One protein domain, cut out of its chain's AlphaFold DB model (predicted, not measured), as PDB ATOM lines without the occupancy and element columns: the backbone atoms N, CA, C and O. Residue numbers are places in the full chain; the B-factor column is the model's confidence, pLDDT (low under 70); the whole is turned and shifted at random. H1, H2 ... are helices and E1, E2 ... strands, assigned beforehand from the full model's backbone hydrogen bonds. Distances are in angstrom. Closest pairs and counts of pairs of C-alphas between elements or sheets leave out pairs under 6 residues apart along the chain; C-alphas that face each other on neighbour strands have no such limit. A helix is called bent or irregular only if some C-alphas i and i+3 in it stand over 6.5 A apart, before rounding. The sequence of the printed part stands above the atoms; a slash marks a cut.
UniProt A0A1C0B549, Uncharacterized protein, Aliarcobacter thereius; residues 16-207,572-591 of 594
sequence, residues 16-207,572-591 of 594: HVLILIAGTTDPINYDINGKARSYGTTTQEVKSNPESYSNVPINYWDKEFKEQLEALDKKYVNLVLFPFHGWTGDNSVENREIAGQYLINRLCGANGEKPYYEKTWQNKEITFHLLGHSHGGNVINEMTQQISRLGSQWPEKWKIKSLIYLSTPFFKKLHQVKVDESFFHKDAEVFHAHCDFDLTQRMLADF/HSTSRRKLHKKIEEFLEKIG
ATOM      1  N   HIS A  16     101.463 228.331 264.431       92.12
ATOM      2  CA  HIS A  16     101.450 229.510 265.285       92.12
ATOM      3  C   HIS A  16     100.020 229.841 265.701       92.12
ATOM      4  O   HIS A  16      99.173 230.143 264.867       92.12
ATOM      5  N   VAL A  17      99.753 229.808 267.001       91.44
ATOM      6  CA  VAL A  17      98.445 230.104 267.587       91.44
ATOM      7  C   VAL A  17      98.535 231.427 268.333       91.44
ATOM      8  O   VAL A  17      99.235 231.531 269.342       91.44
ATOM      9  N   LEU A  18      97.824 232.438 267.838       90.50
ATOM     10  CA  LEU A  18      97.678 233.730 268.500       90.50
ATOM     11  C   LEU A  18      96.453 233.701 269.414       90.50
ATOM     12  O   LEU A  18      95.335 233.473 268.954       90.50
ATOM     13  N   ILE A  19      96.662 233.945 270.705       89.06
ATOM     14  CA  ILE A  19      95.607 234.001 271.717       89.06
ATOM     15  C   ILE A  19      95.470 235.447 272.180       89.06
ATOM     16  O   ILE A  19      96.440 236.023 272.676       89.06
ATOM     17  N   LEU A  20      94.273 236.020 272.029       86.31
ATOM     18  CA  LEU A  20      93.946 237.347 272.546       86.31
ATOM     19  C   LEU A  20      93.231 237.215 273.890       86.31
ATOM     20  O   LEU A  20      92.191 236.561 273.993       86.31
ATOM     21  N   ILE A  21      93.769 237.878 274.905       84.94
ATOM     22  CA  ILE A  21      93.169 237.973 276.228       84.94
ATOM     23  C   ILE A  21      92.778 239.429 276.466       84.94
ATOM     24  O   ILE A  21      93.621 240.329 276.527       84.94
ATOM     25  N   ALA A  22      91.473 239.658 276.565       80.06
ATOM     26  CA  ALA A  22      90.941 240.965 276.899       80.06
ATOM     27  C   ALA A  22      91.145 241.250 278.396       80.06
ATOM     28  O   ALA A  22      91.154 240.345 279.226       80.06
ATOM     29  N   GLY A  23      91.304 242.521 278.735       77.75
ATOM     30  CA  GLY A  23      91.054 243.048 280.074       77.75
ATOM     31  C   GLY A  23      89.671 243.699 280.150       77.75
ATOM     32  O   GLY A  23      88.690 243.169 279.635       77.75
ATOM     33  N   THR A  24      89.596 244.893 280.734       73.88
ATOM     34  CA  THR A  24      88.348 245.657 280.916       73.88
ATOM     35  C   THR A  24      88.322 246.933 280.070       73.88
ATOM     36  O   THR A  24      89.365 247.525 279.803       73.88
ATOM     37  N   THR A  25      87.143 247.321 279.579       70.44
ATOM     38  CA  THR A  25      86.904 248.650 278.980       70.44
ATOM     39  C   THR A  25      86.599 249.708 280.038       70.44
ATOM     40  O   THR A  25      86.613 250.891 279.728       70.44
ATOM     41  N   ASP A  26      86.327 249.275 281.268       69.44
ATOM     42  CA  ASP A  26      85.961 250.109 282.403       69.44
ATOM     43  C   ASP A  26      86.686 249.600 283.664       69.44
ATOM     44  O   ASP A  26      86.166 248.758 284.404       69.44
ATOM     45  N   PRO A  27      87.945 250.011 283.884       71.12
ATOM     46  CA  PRO A  27      88.761 249.513 284.993       71.12
ATOM     47  C   PRO A  27      88.326 250.015 286.365       71.12
ATOM     48  O   PRO A  27      88.745 249.454 287.372       71.12
ATOM     49  N   ILE A  28      87.453 251.020 286.413       68.31
ATOM     50  CA  ILE A  28      86.902 251.560 287.659       68.31
ATOM     51  C   ILE A  28      85.448 251.155 287.911       68.31
ATOM     52  O   ILE A  28      84.879 251.563 288.922       68.31
ATOM     53  N   ASN A  29      84.852 250.332 287.039       65.88
ATOM     54  CA  ASN A  29      83.432 249.975 287.081       65.88
ATOM     55  C   ASN A  29      82.511 251.219 287.129       65.88
ATOM     56  O   ASN A  29      81.521 251.232 287.862       65.88
ATOM     57  N   TYR A  30      82.861 252.282 286.396       60.94
ATOM     58  CA  TYR A  30      82.074 253.508 286.274       60.94
ATOM     59  C   TYR A  30      80.687 253.269 285.652       60.94
ATOM     60  O   TYR A  30      79.707 253.871 286.093       60.94
ATOM     61  N   ASP A  31      80.577 252.369 284.671       59.03
ATOM     62  CA  ASP A  31      79.317 251.953 284.059       59.03
ATOM     63  C   ASP A  31      79.002 250.491 284.405       59.03
ATOM     64  O   ASP A  31      79.584 249.536 283.892       59.03
ATOM     65  N   ILE A  32      77.973 250.305 285.231       54.41
ATOM     66  CA  ILE A  32      77.483 248.990 285.675       54.41
ATOM     67  C   ILE A  32      77.024 248.129 284.482       54.41
ATOM     68  O   ILE A  32      77.008 246.897 284.568       54.41
ATOM     69  N   ASN A  33      76.672 248.765 283.358       50.41
ATOM     70  CA  ASN A  33      76.288 248.123 282.104       50.41
ATOM     71  C   ASN A  33      77.424 248.073 281.067       50.41
ATOM     72  O   ASN A  33      77.348 247.254 280.144       50.41
ATOM     73  N   GLY A  34      78.466 248.896 281.231       47.41
ATOM     74  CA  GLY A  34      79.619 249.096 280.339       47.41
ATOM     75  C   GLY A  34      80.677 248.003 280.451       47.41
ATOM     76  O   GLY A  34      81.858 248.209 280.173       47.41
ATOM     77  N   LYS A  35      80.244 246.809 280.861       50.12
ATOM     78  CA  LYS A  35      81.086 245.625 280.943       50.12
ATOM     79  C   LYS A  35      81.503 245.231 279.528       50.12
ATOM     80  O   LYS A  35      80.658 245.126 278.634       50.12
ATOM     81  N   ALA A  36      82.774 244.872 279.348       42.69
ATOM     82  CA  ALA A  36      83.115 243.914 278.308       42.69
ATOM     83  C   ALA A  36      82.251 242.666 278.580       42.69
ATOM     84  O   ALA A  36      82.436 241.968 279.572       42.69
ATOM     85  N   ARG A  37      81.201 242.443 277.785       38.09
ATOM     86  CA  ARG A  37      80.291 241.303 277.953       38.09
ATOM     87  C   ARG A  37      80.917 240.103 277.246       38.09
ATOM     88  O   ARG A  37      80.656 239.887 276.069       38.09
ATOM     89  N   SER A  38      81.727 239.313 277.940       39.12
ATOM     90  CA  SER A  38      82.225 238.037 277.386       39.12
ATOM     91  C   SER A  38      81.302 236.856 277.688       39.12
ATOM     92  O   SER A  38      81.457 235.788 277.103       39.12
ATOM     93  N   TYR A  39      80.254 237.075 278.491       32.75
ATOM     94  CA  TYR A  39      79.132 236.150 278.605       32.75
ATOM     95  C   TYR A  39      77.814 236.882 278.371       32.75
ATOM     96  O   TYR A  39      77.382 237.712 279.167       32.75
ATOM     97  N   GLY A  40      77.157 236.560 277.259       30.02
ATOM     98  CA  GLY A  40      75.743 236.854 277.105       30.02
ATOM     99  C   GLY A  40      74.946 236.002 278.088       30.02
ATOM    100  O   GLY A  40      74.879 234.786 277.941       30.02
ATOM    101  N   THR A  41      74.305 236.639 279.058       32.25
ATOM    102  CA  THR A  41      73.117 236.095 279.720       32.25
ATOM    103  C   THR A  41      72.040 237.164 279.747       32.25
ATOM    104  O   THR A  41      71.836 237.818 280.758       32.25
ATOM    105  N   THR A  42      71.346 237.322 278.620       29.19
ATOM    106  CA  THR A  42      69.933 237.727 278.568       29.19
ATOM    107  C   THR A  42      69.352 237.191 277.262       29.19
ATOM    108  O   THR A  42      69.665 237.726 276.205       29.19
ATOM    109  N   THR A  43      68.610 236.083 277.343       30.83
ATOM    110  CA  THR A  43      67.347 235.771 276.624       30.83
ATOM    111  C   THR A  43      67.102 236.219 275.170       30.83
ATOM    112  O   THR A  43      65.965 236.171 274.710       30.83
ATOM    113  N   GLN A  44      68.122 236.544 274.385       25.03
ATOM    114  CA  GLN A  44      68.039 236.554 272.933       25.03
ATOM    115  C   GLN A  44      69.031 235.543 272.391       25.03
ATOM    116  O   GLN A  44      70.244 235.677 272.521       25.03
ATOM    117  N   GLU A  45      68.450 234.498 271.814       30.44
ATOM    118  CA  GLU A  45      69.081 233.551 270.915       30.44
ATOM    119  C   GLU A  45      70.020 234.271 269.929       30.44
ATOM    120  O   GLU A  45      69.607 234.687 268.848       30.44
ATOM    121  N   VAL A  46      71.311 234.367 270.245       31.28
ATOM    122  CA  VAL A  46      72.326 234.533 269.204       31.28
ATOM    123  C   VAL A  46      72.510 233.149 268.589       31.28
ATOM    124  O   VAL A  46      73.372 232.366 268.979       31.28
ATOM    125  N   LYS A  47      71.639 232.829 267.628       28.28
ATOM    126  CA  LYS A  47      71.682 231.644 266.750       28.28
ATOM    127  C   LYS A  47      72.879 231.653 265.777       28.28
ATOM    128  O   LYS A  47      72.834 231.027 264.724       28.28
ATOM    129  N   SER A  48      73.974 232.326 266.118       34.47
ATOM    130  CA  SER A  48      75.211 232.358 265.340       34.47
ATOM    131  C   SER A  48      76.401 232.158 266.274       34.47
ATOM    132  O   SER A  48      76.575 232.928 267.211       34.47
ATOM    133  N   ASN A  49      77.195 231.115 266.015       34.03
ATOM    134  CA  ASN A  49      78.381 230.666 266.760       34.03
ATOM    135  C   ASN A  49      78.901 231.641 267.846       34.03
ATOM    136  O   ASN A  49      79.578 232.610 267.493       34.03
ATOM    137  N   PRO A  50      78.662 231.379 269.146       34.84
ATOM    138  CA  PRO A  50      79.244 232.151 270.255       34.84
ATOM    139  C   PRO A  50      80.774 231.982 270.389       34.84
ATOM    140  O   PRO A  50      81.389 232.569 271.272       34.84
ATOM    141  N   GLU A  51      81.392 231.191 269.508       38.31
ATOM    142  CA  GLU A  51      82.815 230.830 269.491       38.31
ATOM    143  C   GLU A  51      83.623 231.619 268.439       38.31
ATOM    144  O   GLU A  51      84.580 231.103 267.880       38.31
ATOM    145  N   SER A  52      83.225 232.844 268.084       41.91
ATOM    146  CA  SER A  52      83.916 233.642 267.058       41.91
ATOM    147  C   SER A  52      84.115 235.086 267.511       41.91
ATOM    148  O   SER A  52      83.180 235.693 268.038       41.91
ATOM    149  N   TYR A  53      85.285 235.671 267.203       43.91
ATOM    150  CA  TYR A  53      85.575 237.114 267.353       43.91
ATOM    151  C   TYR A  53      84.540 237.994 266.648       43.91
ATOM    152  O   TYR A  53      84.471 239.198 266.897       43.91
ATOM    153  N   SER A  54      83.722 237.419 265.764       38.59
ATOM    154  CA  SER A  54      82.630 238.093 265.068       38.59
ATOM    155  C   SER A  54      81.340 238.273 265.884       38.59
ATOM    156  O   SER A  54      80.531 239.091 265.461       38.59
ATOM    157  N   ASN A  55      81.126 237.558 267.004       40.00
ATOM    158  CA  ASN A  55      79.811 237.480 267.681       40.00
ATOM    159  C   ASN A  55      79.784 237.866 269.176       40.00
ATOM    160  O   ASN A  55      78.742 237.747 269.820       40.00
ATOM    161  N   VAL A  56      80.885 238.345 269.749       40.28
ATOM    162  CA  VAL A  56      80.902 238.931 271.106       40.28
ATOM    163  C   VAL A  56      80.422 240.383 270.974       40.28
ATOM    164  O   VAL A  56      80.812 241.017 269.991       40.28
ATOM    165  N   PRO A  57      79.550 240.928 271.849       43.38
ATOM    166  CA  PRO A  57      78.993 242.259 271.632       43.38
ATOM    167  C   PRO A  57      80.127 243.260 271.411       43.38
ATOM    168  O   PRO A  57      81.052 243.364 272.211       43.38
ATOM    169  N   ILE A  58      80.044 243.900 270.246       47.69
ATOM    170  CA  ILE A  58      80.703 245.124 269.793       47.69
ATOM    171  C   ILE A  58      81.392 245.858 270.975       47.69
ATOM    172  O   ILE A  58      80.670 246.272 271.878       47.69
ATOM    173  N   ASN A  59      82.741 246.002 270.958       56.00
ATOM    174  CA  ASN A  59      83.539 247.124 271.544       56.00
ATOM    175  C   ASN A  59      84.802 246.852 272.424       56.00
ATOM    176  O   ASN A  59      85.344 247.829 272.938       56.00
ATOM    177  N   TYR A  60      85.350 245.630 272.601       72.94
ATOM    178  CA  TYR A  60      86.633 245.497 273.351       72.94
ATOM    179  C   TYR A  60      87.886 245.735 272.508       72.94
ATOM    180  O   TYR A  60      88.719 246.550 272.852       72.94
ATOM    181  N   TRP A  61      88.101 245.002 271.424       79.38
ATOM    182  CA  TRP A  61      89.200 245.340 270.519       79.38
ATOM    183  C   TRP A  61      88.667 246.365 269.535       79.38
ATOM    184  O   TRP A  61      87.590 246.157 268.966       79.38
ATOM    185  N   ASP A  62      89.392 247.463 269.352       80.12
ATOM    186  CA  ASP A  62      88.977 248.476 268.395       80.12
ATOM    187  C   ASP A  62      88.924 247.874 266.992       80.12
ATOM    188  O   ASP A  62      89.659 246.941 266.643       80.12
ATOM    189  N   LYS A  63      88.025 248.422 266.173       81.12
ATOM    190  CA  LYS A  63      87.761 247.914 264.826       81.12
ATOM    191  C   LYS A  63      89.046 247.794 264.001       81.12
ATOM    192  O   LYS A  63      89.265 246.753 263.392       81.12
ATOM    193  N   GLU A  64      89.897 248.820 264.029       85.62
ATOM    194  CA  GLU A  64      91.155 248.842 263.275       85.62
ATOM    195  C   GLU A  64      92.124 247.742 263.743       85.62
ATOM    196  O   GLU A  64      92.627 246.977 262.919       85.62
ATOM    197  N   PHE A  65      92.327 247.598 265.059       86.69
ATOM    198  CA  PHE A  65      93.155 246.533 265.638       86.69
ATOM    199  C   PHE A  65      92.692 245.140 265.191       86.69
ATOM    200  O   PHE A  65      93.493 244.301 264.774       86.69
ATOM    201  N   LYS A  66      91.378 244.897 265.249       81.31
ATOM    202  CA  LYS A  66      90.784 243.618 264.856       81.31
ATOM    203  C   LYS A  66      90.961 243.341 263.363       81.31
ATOM    204  O   LYS A  66      91.374 242.244 262.998       81.31
ATOM    205  N   GLU A  67      90.680 244.323 262.509       84.94
ATOM    206  CA  GLU A  67      90.841 244.194 261.057       84.94
ATOM    207  C   GLU A  67      92.296 243.875 260.672       84.94
ATOM    208  O   GLU A  67      92.528 243.027 259.809       84.94
ATOM    209  N   GLN A  68      93.274 244.481 261.355       87.94
ATOM    210  CA  GLN A  68      94.702 244.205 261.155       87.94
ATOM    211  C   GLN A  68      95.080 242.768 261.548       87.94
ATOM    212  O   GLN A  68      95.771 242.086 260.791       87.94
ATOM    213  N   LEU A  69      94.591 242.262 262.685       85.94
ATOM    214  CA  LEU A  69      94.851 240.876 263.099       85.94
ATOM    215  C   LEU A  69      94.174 239.843 262.191       85.94
ATOM    216  O   LEU A  69      94.800 238.857 261.805       85.94
ATOM    217  N   GLU A  70      92.919 240.073 261.801       84.50
ATOM    218  CA  GLU A  70      92.214 239.199 260.857       84.50
ATOM    219  C   GLU A  70      92.884 239.189 259.475       84.50
ATOM    220  O   GLU A  70      92.871 238.170 258.782       84.50
ATOM    221  N   ALA A  71      93.485 240.308 259.057       87.25
ATOM    222  CA  ALA A  71      94.263 240.362 257.825       87.25
ATOM    223  C   ALA A  71      95.513 239.468 257.897       87.25
ATOM    224  O   ALA A  71      95.837 238.813 256.905       87.25
ATOM    225  N   LEU A  72      96.184 239.383 259.053       86.69
ATOM    226  CA  LEU A  72      97.329 238.486 259.257       86.69
ATOM    227  C   LEU A  72      96.911 237.007 259.210       86.69
ATOM    228  O   LEU A  72      97.526 236.229 258.482       86.69
ATOM    229  N   ASP A  73      95.833 236.635 259.902       84.00
ATOM    230  CA  ASP A  73      95.262 235.274 259.892       84.00
ATOM    231  C   ASP A  73      94.860 234.826 258.468       84.00
ATOM    232  O   ASP A  73      95.157 233.713 258.017       84.00
ATOM    233  N   LYS A  74      94.273 235.739 257.682       85.31
ATOM    234  CA  LYS A  74      93.953 235.502 256.262       85.31
ATOM    235  C   LYS A  74      95.191 235.421 255.372       85.31
ATOM    236  O   LYS A  74      95.149 234.726 254.363       85.31
ATOM    237  N   LYS A  75      96.281 236.117 255.703       86.88
ATOM    238  CA  LYS A  75      97.501 236.193 254.877       86.88
ATOM    239  C   LYS A  75      98.437 235.000 255.067       86.88
ATOM    240  O   LYS A  75      99.135 234.636 254.119       86.88
ATOM    241  N   TYR A  76      98.463 234.391 256.252       86.75
ATOM    242  CA  TYR A  76      99.433 233.351 256.609       86.75
ATOM    243  C   TYR A  76      98.754 232.007 256.915       86.75
ATOM    244  O   TYR A  76      97.732 231.958 257.588       86.75
ATOM    245  N   VAL A  77      99.286 230.900 256.381       83.12
ATOM    246  CA  VAL A  77      98.647 229.567 256.471       83.12
ATOM    247  C   VAL A  77      98.817 228.924 257.844       83.12
ATOM    248  O   VAL A  77      97.961 228.166 258.293       83.12
ATOM    249  N   ASN A  78      99.939 229.219 258.494       85.81
ATOM    250  CA  ASN A  78     100.361 228.631 259.756       85.81
ATOM    251  C   ASN A  78     100.173 229.586 260.941       85.81
ATOM    252  O   ASN A  78     100.554 229.208 262.036       85.81
ATOM    253  N   LEU A  79      99.613 230.783 260.749       87.38
ATOM    254  CA  LEU A  79      99.237 231.693 261.829       87.38
ATOM    255  C   LEU A  79      97.720 231.664 261.963       87.38
ATOM    256  O   LEU A  79      97.025 232.057 261.030       87.38
ATOM    257  N   VAL A  80      97.233 231.176 263.101       86.56
ATOM    258  CA  VAL A  80      95.804 231.059 263.387       86.56
ATOM    259  C   VAL A  80      95.417 231.864 264.613       86.56
ATOM    260  O   VAL A  80      96.089 231.815 265.646       86.56
ATOM    261  N   LEU A  81      94.299 232.573 264.513       81.25
ATOM    262  CA  LEU A  81      93.685 233.238 265.654       81.25
ATOM    263  C   LEU A  81      92.848 232.237 266.469       81.25
ATOM    264  O   LEU A  81      91.904 231.631 265.961       81.25
ATOM    265  N   PHE A  82      93.181 232.054 267.746       79.75
ATOM    266  CA  PHE A  82      92.473 231.126 268.628       79.75
ATOM    267  C   PHE A  82      91.072 231.651 268.968       79.75
ATOM    268  O   PHE A  82      90.977 232.712 269.585       79.75
ATOM    269  N   PRO A  83      89.986 230.931 268.629       66.00
ATOM    270  CA  PRO A  83      88.625 231.476 268.624       66.00
ATOM    271  C   PRO A  83      87.987 231.662 270.004       66.00
ATOM    272  O   PRO A  83      86.925 232.275 270.101       66.00
ATOM    273  N   PHE A  84      88.588 231.132 271.074       62.56
ATOM    274  CA  PHE A  84      88.097 231.380 272.427       62.56
ATOM    275  C   PHE A  84      88.770 232.613 273.010       62.56
ATOM    276  O   PHE A  84      89.988 232.765 272.976       62.56
ATOM    277  N   HIS A  85      87.937 233.470 273.580       58.88
ATOM    278  CA  HIS A  85      88.322 234.759 274.121       58.88
ATOM    279  C   HIS A  85      88.380 234.597 275.627       58.88
ATOM    280  O   HIS A  85      87.415 234.147 276.252       58.88
ATOM    281  N   GLY A  86      89.543 234.892 276.189       50.84
ATOM    282  CA  GLY A  86      89.794 234.730 277.605       50.84
ATOM    283  C   GLY A  86      89.220 235.875 278.418       50.84
ATOM    284  O   GLY A  86      89.598 237.018 278.187       50.84
ATOM    285  N   TRP A  87      88.407 235.492 279.404       52.16
ATOM    286  CA  TRP A  87      88.070 236.214 280.630       52.16
ATOM    287  C   TRP A  87      87.044 237.354 280.561       52.16
ATOM    288  O   TRP A  87      87.263 238.387 279.943       52.16
ATOM    289  N   THR A  88      85.962 237.189 281.337       49.06
ATOM    290  CA  THR A  88      85.303 238.294 282.050       49.06
ATOM    291  C   THR A  88      84.954 237.885 283.455       49.06
ATOM    292  O   THR A  88      84.325 236.845 283.667       49.06
ATOM    293  N   GLY A  89      85.267 238.768 284.380       48.81
ATOM    294  CA  GLY A  89      84.830 238.726 285.754       48.81
ATOM    295  C   GLY A  89      85.041 240.098 286.365       48.81
ATOM    296  O   GLY A  89      85.416 241.050 285.683       48.81
ATOM    297  N   ASP A  90      84.800 240.175 287.660       51.00
ATOM    298  CA  ASP A  90      85.323 241.254 288.483       51.00
ATOM    299  C   ASP A  90      86.860 241.220 288.377       51.00
ATOM    300  O   ASP A  90      87.414 240.120 288.418       51.00
ATOM    301  N   ASN A  91      87.567 242.336 288.187       63.44
ATOM    302  CA  ASN A  91      89.019 242.340 287.898       63.44
ATOM    303  C   ASN A  91      89.912 241.867 289.077       63.44
ATOM    304  O   ASN A  91      91.084 242.224 289.121       63.44
ATOM    305  N   SER A  92      89.384 241.057 289.999       71.44
ATOM    306  CA  SER A  92      90.059 240.562 291.194       71.44
ATOM    307  C   SER A  92      91.219 239.616 290.887       71.44
ATOM    308  O   SER A  92      91.265 238.949 289.843       71.44
ATOM    309  N   VAL A  93      92.125 239.508 291.859       77.56
ATOM    310  CA  VAL A  93      93.239 238.552 291.891       77.56
ATOM    311  C   VAL A  93      92.787 237.135 291.519       77.56
ATOM    312  O   VAL A  93      93.301 236.557 290.561       77.56
ATOM    313  N   GLU A  94      91.777 236.600 292.203       75.88
ATOM    314  CA  GLU A  94      91.318 235.215 292.037       75.88
ATOM    315  C   GLU A  94      90.759 234.976 290.635       75.88
ATOM    316  O   GLU A  94      91.029 233.953 290.005       75.88
ATOM    317  N   ASN A  95      90.004 235.941 290.103       74.75
ATOM    318  CA  ASN A  95      89.416 235.825 288.775       74.75
ATOM    319  C   ASN A  95      90.487 235.763 287.681       74.75
ATOM    320  O   ASN A  95      90.294 235.053 286.690       74.75
ATOM    321  N   ARG A  96      91.618 236.460 287.855       80.25
ATOM    322  CA  ARG A  96      92.758 236.390 286.927       80.25
ATOM    323  C   ARG A  96      93.451 235.026 286.988       80.25
ATOM    324  O   ARG A  96      93.738 234.447 285.939       80.25
ATOM    325  N   GLU A  97      93.642 234.478 288.188       83.62
ATOM    326  CA  GLU A  97      94.205 233.133 288.392       83.62
ATOM    327  C   GLU A  97      93.329 232.045 287.758       83.62
ATOM    328  O   GLU A  97      93.817 231.219 286.982       83.62
ATOM    329  N   ILE A  98      92.020 232.077 288.027       78.19
ATOM    330  CA  ILE A  98      91.044 231.128 287.477       78.19
ATOM    331  C   ILE A  98      91.033 231.192 285.947       78.19
ATOM    332  O   ILE A  98      91.025 230.155 285.280       78.19
ATOM    333  N   ALA A  99      91.070 232.395 285.373       78.62
ATOM    334  CA  ALA A  99      91.067 232.576 283.928       78.62
ATOM    335  C   ALA A  99      92.308 231.985 283.252       78.62
ATOM    336  O   ALA A  99      92.181 231.277 282.248       78.62
ATOM    337  N   GLY A 100      93.494 232.243 283.812       86.12
ATOM    338  CA  GLY A 100      94.744 231.695 283.287       86.12
ATOM    339  C   GLY A 100      94.756 230.169 283.339       86.12
ATOM    340  O   GLY A 100      95.125 229.513 282.360       86.12
ATOM    341  N   GLN A 101      94.257 229.598 284.440       85.88
ATOM    342  CA  GLN A 101      94.114 228.151 284.591       85.88
ATOM    343  C   GLN A 101      93.142 227.559 283.566       85.88
ATOM    344  O   GLN A 101      93.491 226.605 282.868       85.88
ATOM    345  N   TYR A 102      91.947 228.138 283.443       82.19
ATOM    346  CA  TYR A 102      90.912 227.685 282.516       82.19
ATOM    347  C   TYR A 102      91.410 227.656 281.069       82.19
ATOM    348  O   TYR A 102      91.250 226.645 280.387       82.19
ATOM    349  N   LEU A 103      92.051 228.732 280.599       84.06
ATOM    350  CA  LEU A 103      92.524 228.826 279.216       84.06
ATOM    351  C   LEU A 103      93.543 227.735 278.882       84.06
ATOM    352  O   LEU A 103      93.416 227.076 277.851       84.06
ATOM    353  N   ILE A 104      94.517 227.496 279.762       90.31
ATOM    354  CA  ILE A 104      95.512 226.439 279.556       90.31
ATOM    355  C   ILE A 104      94.875 225.054 279.610       90.31
ATOM    356  O   ILE A 104      95.094 224.243 278.708       90.31
ATOM    357  N   ASN A 105      94.030 224.801 280.612       86.12
ATOM    358  CA  ASN A 105      93.332 223.525 280.746       86.12
ATOM    359  C   ASN A 105      92.463 223.244 279.512       86.12
ATOM    360  O   ASN A 105      92.431 222.115 279.027       86.12
ATOM    361  N   ARG A 106      91.839 224.275 278.930       83.00
ATOM    362  CA  ARG A 106      91.044 224.179 277.702       83.00
ATOM    363  C   ARG A 106      91.877 223.843 276.467       83.00
ATOM    364  O   ARG A 106      91.396 223.118 275.596       83.00
ATOM    365  N   LEU A 107      93.111 224.342 276.369       87.00
ATOM    366  CA  LEU A 107      93.994 224.050 275.236       87.00
ATOM    367  C   LEU A 107      94.375 222.566 275.187       87.00
ATOM    368  O   LEU A 107      94.235 221.941 274.136       87.00
ATOM    369  N   CYS A 108      94.824 222.002 276.313       86.75
ATOM    370  CA  CYS A 108      95.374 220.643 276.374       86.75
ATOM    371  C   CYS A 108      94.415 219.582 276.944       86.75
ATOM    372  O   CYS A 108      94.699 218.390 276.837       86.75
ATOM    373  N   GLY A 109      93.270 219.983 277.500       85.06
ATOM    374  CA  GLY A 109      92.279 219.090 278.112       85.06
ATOM    375  C   GLY A 109      92.637 218.619 279.524       85.06
ATOM    376  O   GLY A 109      92.306 217.495 279.903       85.06
ATOM    377  N   ALA A 110      93.373 219.435 280.282       85.25
ATOM    378  CA  ALA A 110      93.748 219.125 281.662       85.25
ATOM    379  C   ALA A 110      92.598 219.417 282.645       85.25
ATOM    380  O   ALA A 110      91.666 220.152 282.329       85.25
ATOM    381  N   ASN A 111      92.669 218.848 283.854       81.75
ATOM    382  CA  ASN A 111      91.727 219.107 284.957       81.75
ATOM    383  C   ASN A 111      90.234 218.946 284.602       81.75
ATOM    384  O   ASN A 111      89.384 219.653 285.131       81.75
ATOM    385  N   GLY A 112      89.907 218.004 283.713       77.94
ATOM    386  CA  GLY A 112      88.522 217.705 283.328       77.94
ATOM    387  C   GLY A 112      87.965 218.569 282.192       77.94
ATOM    388  O   GLY A 112      86.849 218.313 281.740       77.94
ATOM    389  N   GLU A 113      88.735 219.531 281.675       79.00
ATOM    390  CA  GLU A 113      88.344 220.315 280.503       79.00
ATOM    391  C   GLU A 113      88.397 219.486 279.215       79.00
ATOM    392  O   GLU A 113      89.297 218.674 278.997       79.00
ATOM    393  N   LYS A 114      87.455 219.722 278.292       79.69
ATOM    394  CA  LYS A 114      87.532 219.120 276.951       79.69
ATOM    395  C   LYS A 114      88.618 219.842 276.129       79.69
ATOM    396  O   LYS A 114      88.471 221.055 275.949       79.69
ATOM    397  N   PRO A 115      89.638 219.143 275.589       83.00
ATOM    398  CA  PRO A 115      90.714 219.774 274.828       83.00
ATOM    399  C   PRO A 115      90.175 220.422 273.553       83.00
ATOM    400  O   PRO A 115      89.415 219.794 272.814       83.00
ATOM    401  N   TYR A 116      90.591 221.657 273.274       82.81
ATOM    402  CA  TYR A 116      90.341 222.287 271.979       82.81
ATOM    403  C   TYR A 116      91.225 221.679 270.886       82.81
ATOM    404  O   TYR A 116      90.745 221.307 269.817       82.81
ATOM    405  N   TYR A 117      92.516 221.525 271.179       80.12
ATOM    406  CA  TYR A 117      93.447 220.816 270.314       80.12
ATOM    407  C   TYR A 117      93.482 219.346 270.739       80.12
ATOM    408  O   TYR A 117      94.151 218.967 271.703       80.12
ATOM    409  N   GLU A 118      92.710 218.516 270.033       77.06
ATOM    410  CA  GLU A 118      92.591 217.078 270.300       77.06
ATOM    411  C   GLU A 118      93.946 216.340 270.219       77.06
ATOM    412  O   GLU A 118      94.944 216.868 269.729       77.06
ATOM    413  N   LYS A 119      93.988 215.075 270.661       69.69
ATOM    414  CA  LYS A 119      95.222 214.267 270.795       69.69
ATOM    415  C   LYS A 119      96.141 214.271 269.561       69.69
ATOM    416  O   LYS A 119      97.355 214.163 269.700       69.69
ATOM    417  N   THR A 120      95.593 214.410 268.354       70.44
ATOM    418  CA  THR A 120      96.369 214.477 267.101       70.44
ATOM    419  C   THR A 120      97.227 215.742 266.975       70.44
ATOM    420  O   THR A 120      98.243 215.718 266.281       70.44
ATOM    421  N   TRP A 121      96.856 216.827 267.653       80.12
ATOM    422  CA  TRP A 121      97.584 218.098 267.692       80.12
ATOM    423  C   TRP A 121      98.610 218.170 268.827       80.12
ATOM    424  O   TRP A 121      99.613 218.867 268.696       80.12
ATOM    425  N   GLN A 122      98.423 217.397 269.899       80.19
ATOM    426  CA  GLN A 122      99.360 217.340 271.032       80.19
ATOM    427  C   GLN A 122     100.748 216.808 270.628       80.19
ATOM    428  O   GLN A 122     101.756 217.195 271.206       80.19
ATOM    429  N   ASN A 123     100.821 215.983 269.577       83.25
ATOM    430  CA  ASN A 123     102.083 215.453 269.042       83.25
ATOM    431  C   ASN A 123     102.722 216.328 267.946       83.25
ATOM    432  O   ASN A 123     103.776 215.960 267.404       83.25
ATOM    433  N   LYS A 124     102.089 217.454 267.590       88.75
ATOM    434  CA  LYS A 124     102.582 218.417 266.598       88.75
ATOM    435  C   LYS A 124     103.269 219.594 267.283       88.75
ATOM    436  O   LYS A 124     102.986 219.908 268.435       88.75
ATOM    437  N   GLU A 125     104.165 220.241 266.549       91.25
ATOM    438  CA  GLU A 125     104.776 221.495 266.983       91.25
ATOM    439  C   GLU A 125     103.738 222.614 266.897       91.25
ATOM    440  O   GLU A 125     103.248 222.947 265.812       91.25
ATOM    441  N   ILE A 126     103.385 223.154 268.062       93.00
ATOM    442  CA  ILE A 126     102.495 224.303 268.192       93.00
ATOM    443  C   ILE A 126     103.243 225.389 268.945       93.00
ATOM    444  O   ILE A 126     103.798 225.168 270.023       93.00
ATOM    445  N   THR A 127     103.231 226.574 268.362       94.81
ATOM    446  CA  THR A 127     103.881 227.755 268.892       94.81
ATOM    447  C   THR A 127     102.818 228.757 269.322       94.81
ATOM    448  O   THR A 127     102.031 229.219 268.505       94.81
ATOM    449  N   PHE A 128     102.795 229.126 270.598       95.44
ATOM    450  CA  PHE A 128     101.829 230.066 271.150       95.44
ATOM    451  C   PHE A 128     102.377 231.492 271.200       95.44
ATOM    452  O   PHE A 128     103.523 231.736 271.598       95.44
ATOM    453  N   HIS A 129     101.508 232.430 270.837       95.44
ATOM    454  CA  HIS A 129     101.698 233.868 270.947       95.44
ATOM    455  C   HIS A 129     100.585 234.406 271.836       95.44
ATOM    456  O   HIS A 129      99.414 234.367 271.461       95.44
ATOM    457  N   LEU A 130     100.938 234.845 273.040       95.38
ATOM    458  CA  LEU A 130      99.969 235.285 274.038       95.38
ATOM    459  C   LEU A 130      99.933 236.811 274.030       95.38
ATOM    460  O   LEU A 130     100.958 237.434 274.295       95.38
ATOM    461  N   LEU A 131      98.783 237.402 273.704       93.62
ATOM    462  CA  LEU A 131      98.591 238.850 273.651       93.62
ATOM    463  C   LEU A 131      97.499 239.273 274.624       93.62
ATOM    464  O   LEU A 131      96.355 238.847 274.506       93.62
ATOM    465  N   GLY A 132      97.865 240.109 275.589       91.50
ATOM    466  CA  GLY A 132      96.996 240.525 276.677       91.50
ATOM    467  C   GLY A 132      96.962 242.037 276.774       91.50
ATOM    468  O   GLY A 132      98.015 242.669 276.780       91.50
ATOM    469  N   HIS A 133      95.763 242.613 276.855       89.88
ATOM    470  CA  HIS A 133      95.601 244.031 277.177       89.88
ATOM    471  C   HIS A 133      95.226 244.210 278.645       89.88
ATOM    472  O   HIS A 133      94.433 243.419 279.158       89.88
ATOM    473  N   SER A 134      95.732 245.254 279.312       88.44
ATOM    474  CA  SER A 134      95.397 245.534 280.715       88.44
ATOM    475  C   SER A 134      95.689 244.298 281.581       88.44
ATOM    476  O   SER A 134      96.710 243.627 281.396       88.44
ATOM    477  N   HIS A 135      94.758 243.928 282.457       85.25
ATOM    478  CA  HIS A 135      94.766 242.696 283.241       85.25
ATOM    479  C   HIS A 135      94.762 241.399 282.436       85.25
ATOM    480  O   HIS A 135      95.183 240.369 282.960       85.25
ATOM    481  N   GLY A 136      94.389 241.431 281.156       87.50
ATOM    482  CA  GLY A 136      94.587 240.297 280.256       87.50
ATOM    483  C   GLY A 136      96.061 239.898 280.146       87.50
ATOM    484  O   GLY A 136      96.371 238.719 280.000       87.50
ATOM    485  N   GLY A 137      96.992 240.844 280.314       92.25
ATOM    486  CA  GLY A 137      98.418 240.533 280.440       92.25
ATOM    487  C   GLY A 137      98.767 239.792 281.735       92.25
ATOM    488  O   GLY A 137      99.592 238.884 281.728       92.25
ATOM    489  N   ASN A 138      98.095 240.089 282.847       91.62
ATOM    490  CA  ASN A 138      98.277 239.328 284.085       91.62
ATOM    491  C   ASN A 138      97.701 237.905 283.959       91.62
ATOM    492  O   ASN A 138      98.302 236.959 284.459       91.62
ATOM    493  N   VAL A 139      96.605 237.721 283.216       89.94
ATOM    494  CA  VAL A 139      96.076 236.385 282.884       89.94
ATOM    495  C   VAL A 139      97.089 235.567 282.074       89.94
ATOM    496  O   VAL A 139      97.230 234.373 282.316       89.94
ATOM    497  N   ILE A 140      97.856 236.185 281.168       94.44
ATOM    498  CA  ILE A 140      98.970 235.511 280.473       94.44
ATOM    499  C   ILE A 140     100.023 235.009 281.463       94.44
ATOM    500  O   ILE A 140     100.528 233.892 281.324       94.44
ATOM    501  N   ASN A 141     100.351 235.804 282.480       96.19
ATOM    502  CA  ASN A 141     101.284 235.367 283.513       96.19
ATOM    503  C   ASN A 141     100.723 234.148 284.262       96.19
ATOM    504  O   ASN A 141     101.439 233.164 284.449       96.19
ATOM    505  N   GLU A 142      99.429 234.144 284.582       94.56
ATOM    506  CA  GLU A 142      98.749 232.993 285.191       94.56
ATOM    507  C   GLU A 142      98.686 231.765 284.272       94.56
ATOM    508  O   GLU A 142      98.836 230.632 284.735       94.56
ATOM    509  N   MET A 143      98.566 231.959 282.957       95.19
ATOM    510  CA  MET A 143      98.711 230.877 281.980       95.19
ATOM    511  C   MET A 143     100.104 230.232 282.083       95.19
ATOM    512  O   MET A 143     100.219 229.009 282.117       95.19
ATOM    513  N   THR A 144     101.172 231.029 282.199       97.75
ATOM    514  CA  THR A 144     102.541 230.489 282.339       97.75
ATOM    515  C   THR A 144     102.729 229.730 283.654       97.75
ATOM    516  O   THR A 144     103.357 228.668 283.679       97.75
ATOM    517  N   GLN A 145     102.119 230.215 284.741       97.56
ATOM    518  CA  GLN A 145     102.089 229.505 286.017       97.56
ATOM    519  C   GLN A 145     101.352 228.174 285.893       97.56
ATOM    520  O   GLN A 145     101.842 227.159 286.388       97.56
ATOM    521  N   GLN A 146     100.205 228.148 285.209       95.94
ATOM    522  CA  GLN A 146      99.449 226.915 285.031       95.94
ATOM    523  C   GLN A 146     100.211 225.886 284.196       95.94
ATOM    524  O   GLN A 146     100.229 224.716 284.568       95.94
ATOM    525  N   ILE A 147     100.879 226.294 283.113       97.12
ATOM    526  CA  ILE A 147     101.713 225.378 282.321       97.12
ATOM    527  C   ILE A 147     102.805 224.758 283.202       97.12
ATOM    528  O   ILE A 147     102.977 223.539 283.206       97.12
ATOM    529  N   SER A 148     103.484 225.580 284.007       96.75
ATOM    530  CA  SER A 148     104.488 225.104 284.961       96.75
ATOM    531  C   SER A 148     103.904 224.106 285.976       96.75
ATOM    532  O   SER A 148     104.515 223.067 286.219       96.75
ATOM    533  N   ARG A 149     102.701 224.363 286.516       95.94
ATOM    534  CA  ARG A 149     101.997 223.450 287.442       95.94
ATOM    535  C   ARG A 149     101.602 222.124 286.788       95.94
ATOM    536  O   ARG A 149     101.668 221.087 287.440       95.94
ATOM    537  N   LEU A 150     101.181 222.151 285.522       94.62
ATOM    538  CA  LEU A 150     100.786 220.954 284.776       94.62
ATOM    539  C   LEU A 150     101.966 220.019 284.483       94.62
ATOM    540  O   LEU A 150     101.762 218.808 284.347       94.62
ATOM    541  N   GLY A 151     103.184 220.560 284.369       92.94
ATOM    542  CA  GLY A 151     104.388 219.784 284.082       92.94
ATOM    543  C   GLY A 151     104.211 218.926 282.827       92.94
ATOM    544  O   GLY A 151     103.898 219.433 281.754       92.94
ATOM    545  N   SER A 152     104.344 217.605 282.963       90.06
ATOM    546  CA  SER A 152     104.251 216.659 281.841       90.06
ATOM    547  C   SER A 152     102.858 216.529 281.208       90.06
ATOM    548  O   SER A 152     102.729 215.860 280.185       90.06
ATOM    549  N   GLN A 153     101.802 217.100 281.804       90.19
ATOM    550  CA  GLN A 153     100.486 217.167 281.151       90.19
ATOM    551  C   GLN A 153     100.448 218.227 280.040       90.19
ATOM    552  O   GLN A 153      99.597 218.153 279.151       90.19
ATOM    553  N   TRP A 154     101.362 219.203 280.072       93.69
ATOM    554  CA  TRP A 154     101.564 220.116 278.956       93.69
ATOM    555  C   TRP A 154     102.311 219.394 277.823       93.69
ATOM    556  O   TRP A 154     103.350 218.779 278.084       93.69
ATOM    557  N   PRO A 155     101.828 219.440 276.566       93.62
ATOM    558  CA  PRO A 155     102.495 218.737 275.476       93.62
ATOM    559  C   PRO A 155     103.924 219.248 275.238       93.62
ATOM    560  O   PRO A 155     104.154 220.436 275.043       93.62
ATOM    561  N   GLU A 156     104.894 218.334 275.190       92.44
ATOM    562  CA  GLU A 156     106.333 218.653 275.149       92.44
ATOM    563  C   GLU A 156     106.741 219.555 273.965       92.44
ATOM    564  O   GLU A 156     107.615 220.418 274.084       92.44
ATOM    565  N   LYS A 157     106.086 219.374 272.811       93.19
ATOM    566  CA  LYS A 157     106.358 220.134 271.579       93.19
ATOM    567  C   LYS A 157     105.663 221.491 271.524       93.19
ATOM    568  O   LYS A 157     105.838 222.225 270.552       93.19
ATOM    569  N   TRP A 158     104.831 221.804 272.511       95.44
ATOM    570  CA  TRP A 158     104.102 223.057 272.564       95.44
ATOM    571  C   TRP A 158     104.932 224.103 273.294       95.44
ATOM    572  O   TRP A 158     105.319 223.906 274.446       95.44
ATOM    573  N   LYS A 159     105.214 225.223 272.628       96.69
ATOM    574  CA  LYS A 159     106.110 226.259 273.152       96.69
ATOM    575  C   LYS A 159     105.493 227.646 273.051       96.69
ATOM    576  O   LYS A 159     104.833 227.958 272.068       96.69
ATOM    577  N   ILE A 160     105.760 228.508 274.022       97.50
ATOM    578  CA  ILE A 160     105.458 229.942 273.954       97.50
ATOM    579  C   ILE A 160     106.623 230.653 273.258       97.50
ATOM    580  O   ILE A 160     107.765 230.539 273.700       97.50
ATOM    581  N   LYS A 161     106.351 231.396 272.179       96.56
ATOM    582  CA  LYS A 161     107.368 232.169 271.431       96.56
ATOM    583  C   LYS A 161     107.201 233.675 271.574       96.56
ATOM    584  O   LYS A 161     108.153 234.402 271.311       96.56
ATOM    585  N   SER A 162     106.044 234.160 272.020       97.25
ATOM    586  CA  SER A 162     105.942 235.557 272.432       97.25
ATOM    587  C   SER A 162     104.929 235.796 273.536       97.25
ATOM    588  O   SER A 162     103.831 235.234 273.512       97.25
ATOM    589  N   LEU A 163     105.292 236.705 274.437       98.00
ATOM    590  CA  LEU A 163     104.378 237.373 275.359       98.00
ATOM    591  C   LEU A 163     104.228 238.818 274.886       98.00
ATOM    592  O   LEU A 163     105.231 239.495 274.677       98.00
ATOM    593  N   ILE A 164     103.001 239.269 274.665       97.06
ATOM    594  CA  ILE A 164     102.689 240.599 274.144       97.06
ATOM    595  C   ILE A 164     101.765 241.290 275.145       97.06
ATOM    596  O   ILE A 164     100.602 240.925 275.288       97.06
ATOM    597  N   TYR A 165     102.290 242.298 275.827       96.31
ATOM    598  CA  TYR A 165     101.586 243.082 276.831       96.31
ATOM    599  C   TYR A 165     101.184 244.435 276.251       96.31
ATOM    600  O   TYR A 165     102.042 245.203 275.819       96.31
ATOM    601  N   LEU A 166      99.892 244.742 276.260       93.88
ATOM    602  CA  LEU A 166      99.345 246.022 275.820       93.88
ATOM    603  C   LEU A 166      98.757 246.743 277.031       93.88
ATOM    604  O   LEU A 166      97.771 246.288 277.602       93.88
ATOM    605  N   SER A 167      99.366 247.840 277.464       91.56
ATOM    606  CA  SER A 167      98.917 248.583 278.645       91.56
ATOM    607  C   SER A 167      98.748 247.715 279.911       91.56
ATOM    608  O   SER A 167      97.847 247.927 280.717       91.56
ATOM    609  N   THR A 168      99.570 246.676 280.089       92.81
ATOM    610  CA  THR A 168      99.481 245.795 281.264       92.81
ATOM    611  C   THR A 168     100.132 246.451 282.485       92.81
ATOM    612  O   THR A 168     101.267 246.919 282.367       92.81
ATOM    613  N   PRO A 169      99.465 246.463 283.654       91.56
ATOM    614  CA  PRO A 169     100.112 246.770 284.924       91.56
ATOM    615  C   PRO A 169     100.920 245.569 285.433       91.56
ATOM    616  O   PRO A 169     100.378 244.474 285.623       91.56
ATOM    617  N   PHE A 170     102.215 245.759 285.693       92.56
ATOM    618  CA  PHE A 170     103.069 244.703 286.243       92.56
ATOM    619  C   PHE A 170     103.171 244.810 287.757       92.56
ATOM    620  O   PHE A 170     103.875 245.664 288.284       92.56
ATOM    621  N   PHE A 171     102.475 243.915 288.449       90.75
ATOM    622  CA  PHE A 171     102.514 243.765 289.899       90.75
ATOM    623  C   PHE A 171     103.891 243.327 290.406       90.75
ATOM    624  O   PHE A 171     104.590 242.541 289.749       90.75
ATOM    625  N   LYS A 172     104.269 243.783 291.603       89.12
ATOM    626  CA  LYS A 172     105.535 243.405 292.243       89.12
ATOM    627  C   LYS A 172     105.499 241.997 292.833       89.12
ATOM    628  O   LYS A 172     106.532 241.331 292.850       89.12
ATOM    629  N   LYS A 173     104.345 241.559 293.349       90.25
ATOM    630  CA  LYS A 173     104.176 240.270 294.042       90.25
ATOM    631  C   LYS A 173     103.120 239.387 293.389       90.25
ATOM    632  O   LYS A 173     103.347 238.189 293.244       90.25
ATOM    633  N   LEU A 174     101.986 239.956 292.999       89.44
ATOM    634  CA  LEU A 174     100.886 239.234 292.367       89.44
ATOM    635  C   LEU A 174     101.209 238.903 290.908       89.44
ATOM    636  O   LEU A 174     102.046 239.550 290.282       89.44
ATOM    637  N   HIS A 175     100.550 237.879 290.365       91.81
ATOM    638  CA  HIS A 175     100.553 237.559 288.932       91.81
ATOM    639  C   HIS A 175     101.936 237.544 288.273       91.81
ATOM    640  O   HIS A 175     102.129 238.099 287.188       91.81
ATOM    641  N   GLN A 176     102.919 236.932 288.935       95.38
ATOM    642  CA  GLN A 176     104.275 236.823 288.404       95.38
ATOM    643  C   GLN A 176     104.320 235.842 287.231       95.38
ATOM    644  O   GLN A 176     103.630 234.820 287.217       95.38
ATOM    645  N   VAL A 177     105.169 236.132 286.251       96.75
ATOM    646  CA  VAL A 177     105.434 235.218 285.139       96.75
ATOM    647  C   VAL A 177     106.291 234.035 285.607       96.75
ATOM    648  O   VAL A 177     107.164 234.172 286.469       96.75
ATOM    649  N   LYS A 178     106.062 232.848 285.039       97.69
ATOM    650  CA  LYS A 178     106.967 231.698 285.174       97.69
ATOM    651  C   LYS A 178     107.650 231.453 283.848       97.69
ATOM    652  O   LYS A 178     106.977 231.189 282.862       97.69
ATOM    653  N   VAL A 179     108.977 231.539 283.838       97.06
ATOM    654  CA  VAL A 179     109.805 231.381 282.638       97.06
ATOM    655  C   VAL A 179     110.653 230.126 282.781       97.06
ATOM    656  O   VAL A 179     111.493 230.051 283.674       97.06
ATOM    657  N   ASP A 180     110.432 229.157 281.896       95.62
ATOM    658  CA  ASP A 180     111.130 227.871 281.892       95.62
ATOM    659  C   ASP A 180     111.299 227.347 280.454       95.62
ATOM    660  O   ASP A 180     110.387 227.439 279.626       95.62
ATOM    661  N   GLU A 181     112.467 226.788 280.139       95.06
ATOM    662  CA  GLU A 181     112.801 226.279 278.797       95.06
ATOM    663  C   GLU A 181     111.944 225.061 278.379       95.06
ATOM    664  O   GLU A 181     111.778 224.767 277.187       95.06
ATOM    665  N   SER A 182     111.327 224.366 279.341       94.75
ATOM    666  CA  SER A 182     110.414 223.247 279.084       94.75
ATOM    667  C   SER A 182     109.144 223.667 278.346       94.75
ATOM    668  O   SER A 182     108.587 222.845 277.618       94.75
ATOM    669  N   PHE A 183     108.734 224.937 278.404       96.12
ATOM    670  CA  PHE A 183     107.551 225.421 277.682       96.12
ATOM    671  C   PHE A 183     107.728 226.766 276.970       96.12
ATOM    672  O   PHE A 183     106.833 227.177 276.234       96.12
ATOM    673  N   PHE A 184     108.880 227.424 277.080       98.00
ATOM    674  CA  PHE A 184     109.236 228.542 276.207       98.00
ATOM    675  C   PHE A 184     110.122 228.104 275.041       98.00
ATOM    676  O   PHE A 184     110.981 227.233 275.154       98.00
ATOM    677  N   HIS A 185     109.915 228.737 273.892       96.06
ATOM    678  CA  HIS A 185     110.775 228.580 272.731       96.06
ATOM    679  C   HIS A 185     112.128 229.273 272.982       96.06
ATOM    680  O   HIS A 185     112.181 230.346 273.578       96.06
ATOM    681  N   LYS A 186     113.233 228.717 272.464       93.12
ATOM    682  CA  LYS A 186     114.588 229.300 272.608       93.12
ATOM    683  C   LYS A 186     114.695 230.744 272.093       93.12
ATOM    684  O   LYS A 186     115.414 231.569 272.652       93.12
ATOM    685  N   ASP A 187     113.928 231.048 271.050       93.19
ATOM    686  CA  ASP A 187     113.834 232.368 270.414       93.19
ATOM    687  C   ASP A 187     112.609 233.152 270.907       93.19
ATOM    688  O   ASP A 187     112.050 233.946 270.160       93.19
ATOM    689  N   ALA A 188     112.119 232.868 272.119       96.62
ATOM    690  CA  ALA A 188     110.998 233.603 272.682       96.62
ATOM    691  C   ALA A 188     111.364 235.071 272.944       96.62
ATOM    692  O   ALA A 188     112.472 235.368 273.398       96.62
ATOM    693  N   GLU A 189     110.419 235.967 272.667       96.56
ATOM    694  CA  GLU A 189     110.551 237.418 272.831       96.56
ATOM    695  C   GLU A 189     109.399 237.971 273.683       96.56
ATOM    696  O   GLU A 189     108.293 237.420 273.700       96.56
ATOM    697  N   VAL A 190     109.654 239.066 274.396       97.81
ATOM    698  CA  VAL A 190     108.636 239.780 275.174       97.81
ATOM    699  C   VAL A 190     108.417 241.146 274.545       97.81
ATOM    700  O   VAL A 190     109.359 241.897 274.314       97.81
ATOM    701  N   PHE A 191     107.164 241.477 274.281       97.31
ATOM    702  CA  PHE A 191     106.738 242.736 273.698       97.31
ATOM    703  C   PHE A 191     105.871 243.481 274.696       97.31
ATOM    704  O   PHE A 191     104.965 242.897 275.284       97.31
ATOM    705  N   HIS A 192     106.126 244.768 274.876       95.50
ATOM    706  CA  HIS A 192     105.392 245.591 275.819       95.50
ATOM    707  C   HIS A 192     105.072 246.945 275.193       95.50
ATOM    708  O   HIS A 192     105.975 247.639 274.743       95.50
ATOM    709  N   ALA A 193     103.792 247.304 275.155       95.00
ATOM    710  CA  ALA A 193     103.329 248.636 274.796       95.00
ATOM    711  C   ALA A 193     102.753 249.348 276.024       95.00
ATOM    712  O   ALA A 193     101.974 248.743 276.766       95.00
ATOM    713  N   HIS A 194     103.092 250.624 276.212       94.25
ATOM    714  CA  HIS A 194     102.591 251.447 277.318       94.25
ATOM    715  C   HIS A 194     102.059 252.800 276.858       94.25
ATOM    716  O   HIS A 194     102.460 253.316 275.818       94.25
ATOM    717  N   CYS A 195     101.184 253.394 277.667       94.12
ATOM    718  CA  CYS A 195     100.817 254.802 277.570       94.12
ATOM    719  C   CYS A 195     101.161 255.482 278.898       94.12
ATOM    720  O   CYS A 195     100.656 255.076 279.941       94.12
ATOM    721  N   ASP A 196     101.981 256.535 278.877       94.38
ATOM    722  CA  ASP A 196     102.394 257.262 280.089       94.38
ATOM    723  C   ASP A 196     101.212 257.831 280.887       94.38
ATOM    724  O   ASP A 196     101.331 258.047 282.099       94.38
ATOM    725  N   PHE A 197     100.099 258.100 280.196       94.56
ATOM    726  CA  PHE A 197      98.871 258.661 280.753       94.56
ATOM    727  C   PHE A 197      97.896 257.600 281.278       94.56
ATOM    728  O   PHE A 197      96.890 257.961 281.879       94.56
ATOM    729  N   ASP A 198      98.169 256.308 281.073       92.62
ATOM    730  CA  ASP A 198      97.341 255.226 281.605       92.62
ATOM    731  C   ASP A 198      97.574 255.060 283.115       92.62
ATOM    732  O   ASP A 198      98.559 254.465 283.563       92.62
ATOM    733  N   LEU A 199      96.638 255.568 283.923       90.00
ATOM    734  CA  LEU A 199      96.718 255.454 285.384       90.00
ATOM    735  C   LEU A 199      96.571 254.014 285.886       90.00
ATOM    736  O   LEU A 199      97.021 253.718 286.997       90.00
ATOM    737  N   THR A 200      95.999 253.105 285.094       85.81
ATOM    738  CA  THR A 200      95.866 251.703 285.506       85.81
ATOM    739  C   THR A 200      97.211 250.980 285.521       85.81
ATOM    740  O   THR A 200      97.451 250.140 286.384       85.81
ATOM    741  N   GLN A 201      98.133 251.361 284.626       88.00
ATOM    742  CA  GLN A 201      99.499 250.830 284.592       88.00
ATOM    743  C   GLN A 201     100.390 251.370 285.709       88.00
ATOM    744  O   GLN A 201     101.392 250.737 286.042       88.00
ATOM    745  N   ARG A 202     100.063 252.560 286.223       87.44
ATOM    746  CA  ARG A 202     100.950 253.335 287.098       87.44
ATOM    747  C   ARG A 202     100.569 253.330 288.568       87.44
ATOM    748  O   ARG A 202     101.454 253.548 289.378       87.44
ATOM    749  N   MET A 203      99.288 253.147 288.884       79.19
ATOM    750  CA  MET A 203      98.769 253.312 290.247       79.19
ATOM    751  C   MET A 203      97.620 252.338 290.560       79.19
ATOM    752  O   MET A 203      97.591 251.696 291.604       79.19
ATOM    753  N   LEU A 204      96.630 252.204 289.667       67.88
ATOM    754  CA  LEU A 204      95.351 251.556 290.003       67.88
ATOM    755  C   LEU A 204      95.116 250.278 289.191       67.88
ATOM    756  O   LEU A 204      94.557 250.326 288.100       67.88
ATOM    757  N   ALA A 205      95.508 249.127 289.745       59.31
ATOM    758  CA  ALA A 205      95.480 247.845 289.032       59.31
ATOM    759  C   ALA A 205      94.522 246.780 289.608       59.31
ATOM    760  O   ALA A 205      94.442 245.677 289.079       59.31
ATOM    761  N   ASP A 206      93.795 247.025 290.694       58.25
ATOM    762  CA  ASP A 206      92.757 246.078 291.115       58.25
ATOM    763  C   ASP A 206      91.683 246.772 291.940       58.25
ATOM    764  O   ASP A 206      91.928 247.187 293.072       58.25
ATOM    765  N   PHE A 207      90.482 246.875 291.371       57.31
ATOM    766  CA  PHE A 207      89.297 247.161 292.156       57.31
ATOM    767  C   PHE A 207      88.115 246.310 291.709       57.31
ATOM    768  O   PHE A 207      87.553 246.496 290.626       57.31
ATOM    769  N   HIS A 572      93.903 254.408 279.059       87.88
ATOM    770  CA  HIS A 572      93.954 252.966 279.232       87.88
ATOM    771  C   HIS A 572      93.800 252.186 277.931       87.88
ATOM    772  O   HIS A 572      94.512 251.224 277.664       87.88
ATOM    773  N   SER A 573      92.894 252.639 277.073       86.81
ATOM    774  CA  SER A 573      92.534 251.939 275.845       86.81
ATOM    775  C   SER A 573      93.494 252.208 274.682       86.81
ATOM    776  O   SER A 573      93.338 251.621 273.615       86.81
ATOM    777  N   THR A 574      94.486 253.085 274.853       90.81
ATOM    778  CA  THR A 574      95.337 253.588 273.763       90.81
ATOM    779  C   THR A 574      96.082 252.479 273.012       90.81
ATOM    780  O   THR A 574      96.127 252.494 271.780       90.81
ATOM    781  N   SER A 575      96.628 251.487 273.721       90.19
ATOM    782  CA  SER A 575      97.447 250.422 273.117       90.19
ATOM    783  C   SER A 575      96.632 249.337 272.394       90.19
ATOM    784  O   SER A 575      97.184 248.605 271.573       90.19
ATOM    785  N   ARG A 576      95.313 249.252 272.636       87.00
ATOM    786  CA  ARG A 576      94.395 248.332 271.930       87.00
ATOM    787  C   ARG A 576      93.699 248.942 270.709       87.00
ATOM    788  O   ARG A 576      92.908 248.248 270.072       87.00
ATOM    789  N   ARG A 577      93.979 250.208 270.367       86.75
ATOM    790  CA  ARG A 577      93.325 250.908 269.239       86.75
ATOM    791  C   ARG A 577      93.771 250.397 267.870       86.75
ATOM    792  O   ARG A 577      92.964 250.260 266.954       86.75
ATOM    793  N   LYS A 578      95.064 250.095 267.739       88.44
ATOM    794  CA  LYS A 578      95.689 249.605 266.504       88.44
ATOM    795  C   LYS A 578      96.872 248.695 266.802       88.44
ATOM    796  O   LYS A 578      97.540 248.849 267.824       88.44
ATOM    797  N   LEU A 579      97.140 247.749 265.912       88.56
ATOM    798  CA  LEU A 579      98.271 246.845 266.032       88.56
ATOM    799  C   LEU A 579      99.573 247.635 265.866       88.56
ATOM    800  O   LEU A 579      99.790 248.335 264.877       88.56
ATOM    801  N   HIS A 580     100.459 247.545 266.856       90.75
ATOM    802  CA  HIS A 580     101.740 248.237 266.789       90.75
ATOM    803  C   HIS A 580     102.624 247.633 265.696       90.75
ATOM    804  O   HIS A 580     102.810 246.418 265.643       90.75
ATOM    805  N   LYS A 581     103.257 248.496 264.892       89.88
ATOM    806  CA  LYS A 581     104.086 248.102 263.742       89.88
ATOM    807  C   LYS A 581     105.116 247.015 264.064       89.88
ATOM    808  O   LYS A 581     105.310 246.103 263.279       89.88
ATOM    809  N   LYS A 582     105.771 247.084 265.226       88.12
ATOM    810  CA  LYS A 582     106.766 246.075 265.623       88.12
ATOM    811  C   LYS A 582     106.143 244.707 265.935       88.12
ATOM    812  O   LYS A 582     106.764 243.688 265.651       88.12
ATOM    813  N   ILE A 583     104.925 244.678 266.486       90.69
ATOM    814  CA  ILE A 583     104.165 243.437 266.701       90.69
ATOM    815  C   ILE A 583     103.734 242.872 265.346       90.69
ATOM    816  O   ILE A 583     103.907 241.684 265.100       90.69
ATOM    817  N   GLU A 584     103.236 243.727 264.450       91.31
ATOM    818  CA  GLU A 584     102.899 243.345 263.077       91.31
ATOM    819  C   GLU A 584     104.116 242.747 262.356       91.31
ATOM    820  O   GLU A 584     104.063 241.599 261.933       91.31
ATOM    821  N   GLU A 585     105.248 243.456 262.311       91.19
ATOM    822  CA  GLU A 585     106.501 242.990 261.697       91.19
ATOM    823  C   GLU A 585     106.985 241.650 262.284       91.19
ATOM    824  O   GLU A 585     107.481 240.789 261.551       91.19
ATOM    825  N   PHE A 586     106.825 241.442 263.597       90.62
ATOM    826  CA  PHE A 586     107.127 240.166 264.246       90.62
ATOM    827  C   PHE A 586     106.191 239.043 263.776       90.62
ATOM    828  O   PHE A 586     106.672 237.981 263.371       90.62
ATOM    829  N   LEU A 587     104.874 239.277 263.782       89.12
ATOM    830  CA  LEU A 587     103.870 238.303 263.339       89.12
ATOM    831  C   LEU A 587     104.013 237.981 261.839       89.12
ATOM    832  O   LEU A 587     103.860 236.832 261.427       89.12
ATOM    833  N   GLU A 588     104.390 238.962 261.019       89.25
ATOM    834  CA  GLU A 588     104.687 238.759 259.600       89.25
ATOM    835  C   GLU A 588     105.948 237.920 259.365       89.25
ATOM    836  O   GLU A 588     106.009 237.151 258.405       89.25
ATOM    837  N   LYS A 589     106.963 238.048 260.227       86.88
ATOM    838  CA  LYS A 589     108.223 237.296 260.116       86.88
ATOM    839  C   LYS A 589     108.040 235.800 260.390       86.88
ATOM    840  O   LYS A 589     108.789 235.004 259.821       86.88
ATOM    841  N   ILE A 590     107.108 235.433 261.270       84.00
ATOM    842  CA  ILE A 590     106.822 234.034 261.637       84.00
ATOM    843  C   ILE A 590     105.788 233.377 260.710       84.00
ATOM    844  O   ILE A 590     105.767 232.154 260.575       84.00
ATOM    845  N   GLY A 591     104.945 234.177 260.054       77.94
ATOM    846  CA  GLY A 591     103.917 233.688 259.148       77.94
ATOM    847  C   GLY A 591     104.484 233.170 257.822       77.94
ATOM    848  O   GLY A 591     105.207 233.861 257.103       77.94
TER     849      GLY A 591
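Overview. This is residues 16 to 207 and 572 to 591 of the 594 residues of an uncharacterized protein of Aliarcobacter thereius (UniProt A0A1C0B549). A twisted sheet of five parallel strands forms the core, with H1 and H6 over one face and H4 over the other, making three layers, and H2 packs on H4. From E1 a long link without named elements, residues 22 to 62, loops out as far as 28 A from the mean of the C-alphas. The 212 printed residues include six named helices and five named strands, along the chain E1 H1 E2 H2 H3 E3 H4 E4 E5 H5 H6; the sheet's order is E2 E1 E3 E4 E5. The class is mixed, with 102 residues, under half, in named elements; the whole is compact, with a radius of gyration of the C-alphas of 16.6 A and spans of 46 by 44 by 35 A.

Along the chain. The sheet's strands are E2, residues 79 to 81; E1, residues 16 to 21, from C-alpha 16 at (101.450, 229.510, 265.285); E3, residues 126 to 133, 22.7 A; E4, residues 158 to 166, 23.7 A; and E5, residues 184 to 194, 23.9 A. E4 bends by 50 degrees at residue 161 and E5 by 96 degrees at residue 187. The helices are H1, residues 63 to 75, 18.2 A; H2, residues 93 to 108, 23.8 A; H3, residues 119 to 122; H4, residues 136 to 153, 23.9 A; H5, residues 199 to 202; and H6, residues 581 to 590, 14.5 A, ending at C-alpha 590 (106.822, 234.034, 261.637). H4 is irregular: C-alphas 149 and 152 are 9.1 A apart.

Arrangement. N and O pairs within hydrogen-bond range include N 80 and O 16, 2.8 A, for E2 and E1; N 19 and O 129, 2.9 A, for E1 and E3; N 161 and O 128, 2.9 A, for E3 and E4; and N 191 and O 163, 2.8 A, for E4 and E5. E1, H1, E2 and E3, H4, E4 are strand-helix-strand units, two parallel neighbour strands with a helix between, each with a right-handed crossover; E2, H2 H3, E3 is a split one, with E1 between its strands, also right-handed. H4 runs along the strands over E3 and E4 at a height over the sheet of 9.7 A; the C-alphas of Leu 130 and Ile 140, the closest of E3 and H4, are 6.5 A apart. H6, on the opposite face, has a height of 8.8 A and runs along the strands, only just over E3, on which 3 of its C-alphas fall. H1 is on the sheet; its closest C-alphas with E2 are those of Asp 73 and Val 80, 5.5 A. H2 touches H4 at a steep tilt of 50 degrees, the same way, closest at the C-alphas of Gly 100 and Met 143, 4.3 A; its residues 99 to 108 only graze the sheet. H3 and H5 are not on the sheet. Every O i to N i+4 pair is within hydrogen-bond range in H1, H2 and H6, and 12 of 14 are in H4; H3 and H5 are too short for such a pair.

Size, cuts and confidence. The two C-alphas farthest apart are those of Thr 43 and Lys 186, 47.9 A. Residues 208 to 571 are not printed; C-alphas 207 and 572 across the cut are 14.9 A apart. The links E1 to H1, E2 to H2 and E4 to E5 are long. Mean pLDDT of the printed part is 79.4; 47 residues are under 70, among them residues 28 to 59 and 83 to 91.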